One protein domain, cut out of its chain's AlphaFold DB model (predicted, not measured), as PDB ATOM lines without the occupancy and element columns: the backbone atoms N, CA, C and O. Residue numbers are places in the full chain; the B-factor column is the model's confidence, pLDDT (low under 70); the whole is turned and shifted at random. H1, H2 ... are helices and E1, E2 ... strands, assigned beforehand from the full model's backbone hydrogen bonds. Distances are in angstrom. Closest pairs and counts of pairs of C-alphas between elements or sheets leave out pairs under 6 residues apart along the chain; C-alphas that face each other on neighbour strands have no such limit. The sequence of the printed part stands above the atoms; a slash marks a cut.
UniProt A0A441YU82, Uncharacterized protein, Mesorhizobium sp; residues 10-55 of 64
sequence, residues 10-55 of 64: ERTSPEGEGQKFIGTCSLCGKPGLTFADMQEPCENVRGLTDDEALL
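AT A GLANCE: This is residues 10 to 55 of the 64 residues of an uncharacterized protein of Mesorhizobium sp (UniProt A0A441YU82). This domain has little regular structure: mostly loops, with a small strand, E1, in the middle, the long loop of residues 12 to 22 reaching to one end, and helix H2 near the other. Helix H1 lies to one side of E1, and residues 10 to 11 pair antiparallel with residues 23 to 24 of E1. The 46 printed residues hold E1, H1 and H2 in that order, 14 residues in named elements, class mixed. The whole is elongated, 35 by 20 by 14 A, and only just loose, close to compact, with a radius of gyration of the C-alphas of 11.6 A.

HOW THE PARTS SIT: H2, residues 50 to 55, is apart from E1, residues 23 to 25, and from H1, residues 35 to 39. E1 and H1 are only just apart, their closest C-alphas 8.3 A from each other. E1 pairs with no named strand. In H2 every O i to N i+4 pair is within hydrogen-bond range; in H1 0 of 1 is, but 2 of 2 O i to N i+3 pairs are.

IN THESE COORDINATES: H2 measures 8.7 A from first to last C-alpha and ends at C-alpha 55 (21.433, 25.913, -41.208). H1 measures 8.1 A. E1 measures 6.7 A from C-alpha 23 (32.018, 38.382, -32.697).

THE WHOLE: The C-alphas farthest apart, of Glu 17 and Gly 47, are 35.6 A apart. The printed part has no cut, and both links are short. Residues 12 to 22 have pLDDT under 70.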
ATOM      1  N   GLU A  10      28.962  34.667 -34.579       78.88
ATOM      2  CA  GLU A  10      29.790  34.729 -35.778       78.88
ATOM      3  C   GLU A  10      31.047  35.558 -35.521       78.88
ATOM      4  O   GLU A  10      31.008  36.695 -35.041       78.88
ATOM      5  N   ARG A  11      32.201  34.966 -35.827       73.19
ATOM      6  CA  ARG A  11      33.501  35.567 -35.541       73.19
ATOM      7  C   ARG A  11      33.849  36.634 -36.574       73.19
ATOM      8  O   ARG A  11      34.365  36.332 -37.644       73.19
ATOM      9  N   THR A  12      33.665  37.890 -36.194       67.25
ATOM     10  CA  THR A  12      34.156  39.071 -36.910       67.25
ATOM     11  C   THR A  12      35.489  39.506 -36.290       67.25
ATOM     12  O   THR A  12      35.505  40.410 -35.468       67.25
ATOM     13  N   SER A  13      36.576  38.788 -36.597       56.12
ATOM     14  CA  SER A  13      37.937  38.911 -36.031       56.12
ATOM     15  C   SER A  13      38.332  40.254 -35.386       56.12
ATOM     16  O   SER A  13      38.066  41.327 -35.925       56.12
ATOM     17  N   PRO A  14      39.218  40.184 -34.380       57.28
ATOM     18  CA  PRO A  14      40.483  40.896 -34.518       57.28
ATOM     19  C   PRO A  14      41.644  39.911 -34.405       57.28
ATOM     20  O   PRO A  14      41.805  39.207 -33.408       57.28
ATOM     21  N   GLU A  15      42.461  39.858 -35.445       56.91
ATOM     22  CA  GLU A  15      43.681  39.059 -35.479       56.91
ATOM     23  C   GLU A  15      44.766  39.775 -34.650       56.91
ATOM     24  O   GLU A  15      45.157  40.894 -34.978       56.91
ATOM     25  N   GLY A  16      45.231  39.175 -33.545       54.44
ATOM     26  CA  GLY A  16      46.351  39.711 -32.754       54.44
ATOM     27  C   GLY A  16      46.478  39.146 -31.335       54.44
ATOM     28  O   GLY A  16      45.489  38.760 -30.709       54.44
ATOM     29  N   GLU A  17      47.708  39.107 -30.809       50.94
ATOM     30  CA  GLU A  17      47.991  38.665 -29.436       50.94
ATOM     31  C   GLU A  17      47.258  39.542 -28.404       50.94
ATOM     32  O   GLU A  17      47.388  40.764 -28.394       50.94
ATOM     33  N   GLY A  18      46.472  38.907 -27.526       60.16
ATOM     34  CA  GLY A  18      45.739  39.570 -26.441       60.16
ATOM     35  C   GLY A  18      44.282  39.946 -26.745       60.16
ATOM     36  O   GLY A  18      43.588  40.417 -25.842       60.16
ATOM     37  N   GLN A  19      43.780  39.713 -27.963       60.12
ATOM     38  CA  GLN A  19      42.391  40.043 -28.302       60.12
ATOM     39  C   GLN A  19      41.433  38.924 -27.862       60.12
ATOM     40  O   GLN A  19      41.495  37.785 -28.329       60.12
ATOM     41  N   LYS A  20      40.531  39.251 -26.927       61.09
ATOM     42  CA  LYS A  20      39.400  38.393 -26.549       61.09
ATOM     43  C   LYS A  20      38.435  38.414 -27.727       61.09
ATOM     44  O   LYS A  20      38.007  39.496 -28.097       61.09
ATOM     45  N   PHE A  21      38.167  37.254 -28.327       62.88
ATOM     46  CA  PHE A  21      37.253  37.060 -29.463       62.88
ATOM     47  C   PHE A  21      36.153  38.126 -29.534       62.88
ATOM     48  O   PHE A  21      35.402  38.273 -28.577       62.88
ATOM     49  N   ILE A  22      36.069  38.851 -30.651       67.81
ATOM     50  CA  ILE A  22      35.035  39.863 -30.880       67.81
ATOM     51  C   ILE A  22      34.174  39.334 -32.021       67.81
ATOM     52  O   ILE A  22      34.625  39.255 -33.157       67.81
ATOM     53  N   GLY A  23      32.976  38.859 -31.706       77.44
ATOM     54  CA  GLY A  23      32.018  38.382 -32.697       77.44
ATOM     55  C   GLY A  23      30.667  39.076 -32.579       77.44
ATOM     56  O   GLY A  23      30.425  39.851 -31.649       77.44
ATOM     57  N   THR A  24      29.783  38.795 -33.530       83.88
ATOM     58  CA  THR A  24      28.399  39.280 -33.545       83.88
ATOM     59  C   THR A  24      27.461  38.086 -33.474       83.88
ATOM     60  O   THR A  24      27.658  37.111 -34.187       83.88
ATOM     61  N   CYS A  25      26.456  38.121 -32.599       85.75
ATOM     62  CA  CYS A  25      25.483  37.029 -32.544       85.75
ATOM     63  C   CYS A  25      24.537  37.081 -33.749       85.75
ATOM     64  O   CYS A  25      23.853  38.082 -33.935       85.75
ATOM     65  N   SER A  26      24.414  35.993 -34.504       79.50
ATOM     66  CA  SER A  26      23.528  35.903 -35.675       79.50
ATOM     67  C   SER A  26      22.042  35.818 -35.302       79.50
ATOM     68  O   SER A  26      21.180  36.073 -36.140       79.50
ATOM     69  N   LEU A  27      21.723  35.491 -34.040       82.12
ATOM     70  CA  LEU A  27      20.351  35.357 -33.527       82.12
ATOM     71  C   LEU A  27      19.757  36.683 -33.040       82.12
ATOM     72  O   LEU A  27      18.597  36.994 -33.307       82.12
ATOM     73  N   CYS A  28      20.535  37.456 -32.279       83.56
ATOM     74  CA  CYS A  28      20.088  38.730 -31.707       83.56
ATOM     75  C   CYS A  28      20.783  39.954 -32.307       83.56
ATOM     76  O   CYS A  28      20.432  41.076 -31.960       83.56
ATOM     77  N   GLY A  29      21.779  39.766 -33.174       79.88
ATOM     78  CA  GLY A  29      22.527  40.851 -33.809       79.88
ATOM     79  C   GLY A  29      23.474  41.604 -32.873       79.88
ATOM     80  O   GLY A  29      24.067  42.591 -33.297       79.88
ATOM     81  N   LYS A  30      23.624  41.185 -31.606       82.94
ATOM     82  CA  LYS A  30      24.463  41.887 -30.625       82.94
ATOM     83  C   LYS A  30      25.946  41.762 -31.014       82.94
ATOM     84  O   LYS A  30      26.454  40.637 -31.033       82.94
ATOM     85  N   PRO A  31      26.633  42.878 -31.320       80.69
ATOM     86  CA  PRO A  31      28.055  42.871 -31.634       80.69
ATOM     87  C   PRO A  31      28.897  42.888 -30.354       80.69
ATOM     88  O   PRO A  31      28.402  43.191 -29.266       80.69
ATOM     89  N   GLY A  32      30.194  42.615 -30.493       77.38
ATOM     90  CA  GLY A  32      31.149  42.735 -29.390       77.38
ATOM     91  C   GLY A  32      31.052  41.619 -28.353       77.38
ATOM     92  O   GLY A  32      31.488  41.807 -27.220       77.38
ATOM     93  N   LEU A  33      30.463  40.479 -28.718       79.94
ATOM     94  CA  LEU A  33      30.351  39.330 -27.831       79.94
ATOM     95  C   LEU A  33      31.648  38.526 -27.821       79.94
ATOM     96  O   LEU A  33      32.269  38.305 -28.866       79.94
ATOM     97  N   THR A  34      32.017  38.066 -26.633       80.38
ATOM     98  CA  THR A  34      33.154  37.182 -26.403       80.38
ATOM     99  C   THR A  34      32.715  35.727 -26.341       80.38
ATOM    100  O   THR A  34      31.536  35.412 -26.201       80.38
ATOM    101  N   PHE A  35      33.676  34.804 -26.375       74.88
ATOM    102  CA  PHE A  35      33.376  33.386 -26.167       74.88
ATOM    103  C   PHE A  35      32.704  33.079 -24.827       74.88
ATOM    104  O   PHE A  35      31.935  32.125 -24.748       74.88
ATOM    105  N   ALA A  36      32.979  33.862 -23.781       78.62
ATOM    106  CA  ALA A  36      32.318  33.673 -22.494       78.62
ATOM    107  C   ALA A  36      30.809  33.952 -22.602       78.62
ATOM    108  O   ALA A  36      30.012  33.247 -21.989       78.62
ATOM    109  N   ASP A  37      30.426  34.904 -23.458       79.25
ATOM    110  CA  ASP A  37      29.036  35.297 -23.681       79.25
ATOM    111  C   ASP A  37      28.237  34.258 -24.488       79.25
ATOM    112  O   ASP A  37      27.017  34.358 -24.560       79.25
ATOM    113  N   MET A  38      28.870  33.225 -25.067       76.50
ATOM    114  CA  MET A  38      28.127  32.137 -25.727       76.50
ATOM    115  C   MET A  38      27.202  31.395 -24.762       76.50
ATOM    116  O   MET A  38      26.181  30.873 -25.189       76.50
ATOM    117  N   GLN A  39      27.553  31.331 -23.477       79.56
ATOM    118  CA  GLN A  39      26.765  30.629 -22.460       79.56
ATOM    119  C   GLN A  39      25.675  31.510 -21.836       79.56
ATOM    120  O   GLN A  39      24.845  31.006 -21.077       79.56
ATOM    121  N   GLU A  40      25.658  32.802 -22.158       82.38
ATOM    122  CA  GLU A  40      24.639  33.723 -21.673       82.38
ATOM    123  C   GLU A  40      23.324  33.542 -22.452       82.38
ATOM    124  O   GLU A  40      23.332  33.156 -23.631       82.38
ATOM    125  N   PRO A  41      22.172  33.810 -21.810       80.69
ATOM    126  CA  PRO A  41      20.875  33.704 -22.458       80.69
ATOM    127  C   PRO A  41      20.744  34.712 -23.606       80.69
ATOM    128  O   PRO A  41      20.906  35.918 -23.421       80.69
ATOM    129  N   CYS A  42      20.395  34.211 -24.791       83.19
ATOM    130  CA  CYS A  42      20.158  35.032 -25.971       83.19
ATOM    131  C   CYS A  42      18.668  35.357 -26.119       83.19
ATOM    132  O   CYS A  42      17.825  34.464 -26.101       83.19
ATOM    133  N   GLU A  43      18.343  36.632 -26.341       81.56
ATOM    134  CA  GLU A  43      16.965  37.069 -26.617       81.56
ATOM    135  C   GLU A  43      16.427  36.534 -27.948       81.56
ATOM    136  O   GLU A  43      15.215  36.465 -28.121       81.56
ATOM    137  N   ASN A  44      17.326  36.157 -28.872       78.88
ATOM    138  CA  ASN A  44      16.995  35.578 -30.172       78.88
ATOM    139  C   ASN A  44      15.852  36.339 -30.869       78.88
ATOM    140  O   ASN A  44      14.790  35.793 -31.158       78.88
ATOM    141  N   VAL A  45      16.078  37.632 -31.120       78.88
ATOM    142  CA  VAL A  45      15.091  38.551 -31.716       78.88
ATOM    143  C   VAL A  45      14.567  38.033 -33.060       78.88
ATOM    144  O   VAL A  45      13.428  38.307 -33.429       78.88
ATOM    145  N   ARG A  46      15.378  37.251 -33.783       76.19
ATOM    146  CA  ARG A  46      14.994  36.623 -35.054       76.19
ATOM    147  C   ARG A  46      14.057  35.419 -34.890       76.19
ATOM    148  O   ARG A  46      13.465  34.996 -35.875       76.19
ATOM    149  N   GLY A  47      13.900  34.889 -33.677       77.25
ATOM    150  CA  GLY A  47      12.990  33.787 -33.368       77.25
ATOM    151  C   GLY A  47      13.421  32.434 -33.932       77.25
ATOM    152  O   GLY A  47      12.576  31.554 -34.078       77.25
ATOM    153  N   LEU A  48      14.706  32.259 -34.250       75.50
ATOM    154  CA  LEU A  48      15.211  31.050 -34.899       75.50
ATOM    155  C   LEU A  48      15.313  29.883 -33.912       75.50
ATOM    156  O   LEU A  48      15.699  30.038 -32.750       75.50
ATOM    157  N   THR A  49      14.991  28.682 -34.363       79.81
ATOM    158  CA  THR A  49      15.356  27.457 -33.644       79.81
ATOM    159  C   THR A  49      16.858  27.190 -33.762       79.81
ATOM    160  O   THR A  49      17.532  27.744 -34.630       79.81
ATOM    161  N   ASP A  50      17.396  26.334 -32.887       73.12
ATOM    162  CA  ASP A  50      18.809  25.933 -32.955       73.12
ATOM    163  C   ASP A  50      19.160  25.318 -34.327       73.12
ATOM    164  O   ASP A  50      20.215  25.613 -34.886       73.12
ATOM    165  N   ASP A  51      18.251  24.522 -34.903       77.94
ATOM    166  CA  ASP A  51      18.397  23.931 -36.238       77.94
ATOM    167  C   ASP A  51      18.443  24.992 -37.349       77.94
ATOM    168  O   ASP A  51      19.293  24.924 -38.234       77.94
ATOM    169  N   GLU A  52      17.566  25.997 -37.305       75.81
ATOM    170  CA  GLU A  52      17.547  27.079 -38.301       75.81
ATOM    171  C   GLU A  52      18.806  27.947 -38.221       75.81
ATOM    172  O   GLU A  52      19.396  28.282 -39.247       75.81
ATOM    173  N   ALA A  53      19.262  28.251 -37.006       73.81
ATOM    174  CA  ALA A  53      20.494  28.996 -36.781       73.81
ATOM    175  C   ALA A  53      21.727  28.240 -37.296       73.81
ATOM    176  O   ALA A  53      22.623  28.832 -37.901       73.81
ATOM    177  N   LEU A  54      21.760  26.920 -37.087       77.75
ATOM    178  CA  LEU A  54      22.806  26.051 -37.617       77.75
ATOM    179  C   LEU A  54      22.778  26.014 -39.150       77.75
ATOM    180  O   LEU A  54      23.832  26.090 -39.780       77.75
ATOM    181  N   LEU A  55      21.591  25.914 -39.754       81.38
ATOM    182  CA  LEU A  55      21.433  25.913 -41.208       81.38
ATOM    183  C   LEU A  55      21.925  27.221 -41.836       81.38
ATOM    184  O   LEU A  55      22.632  27.158 -42.839       81.38
TER     185      LEU A  55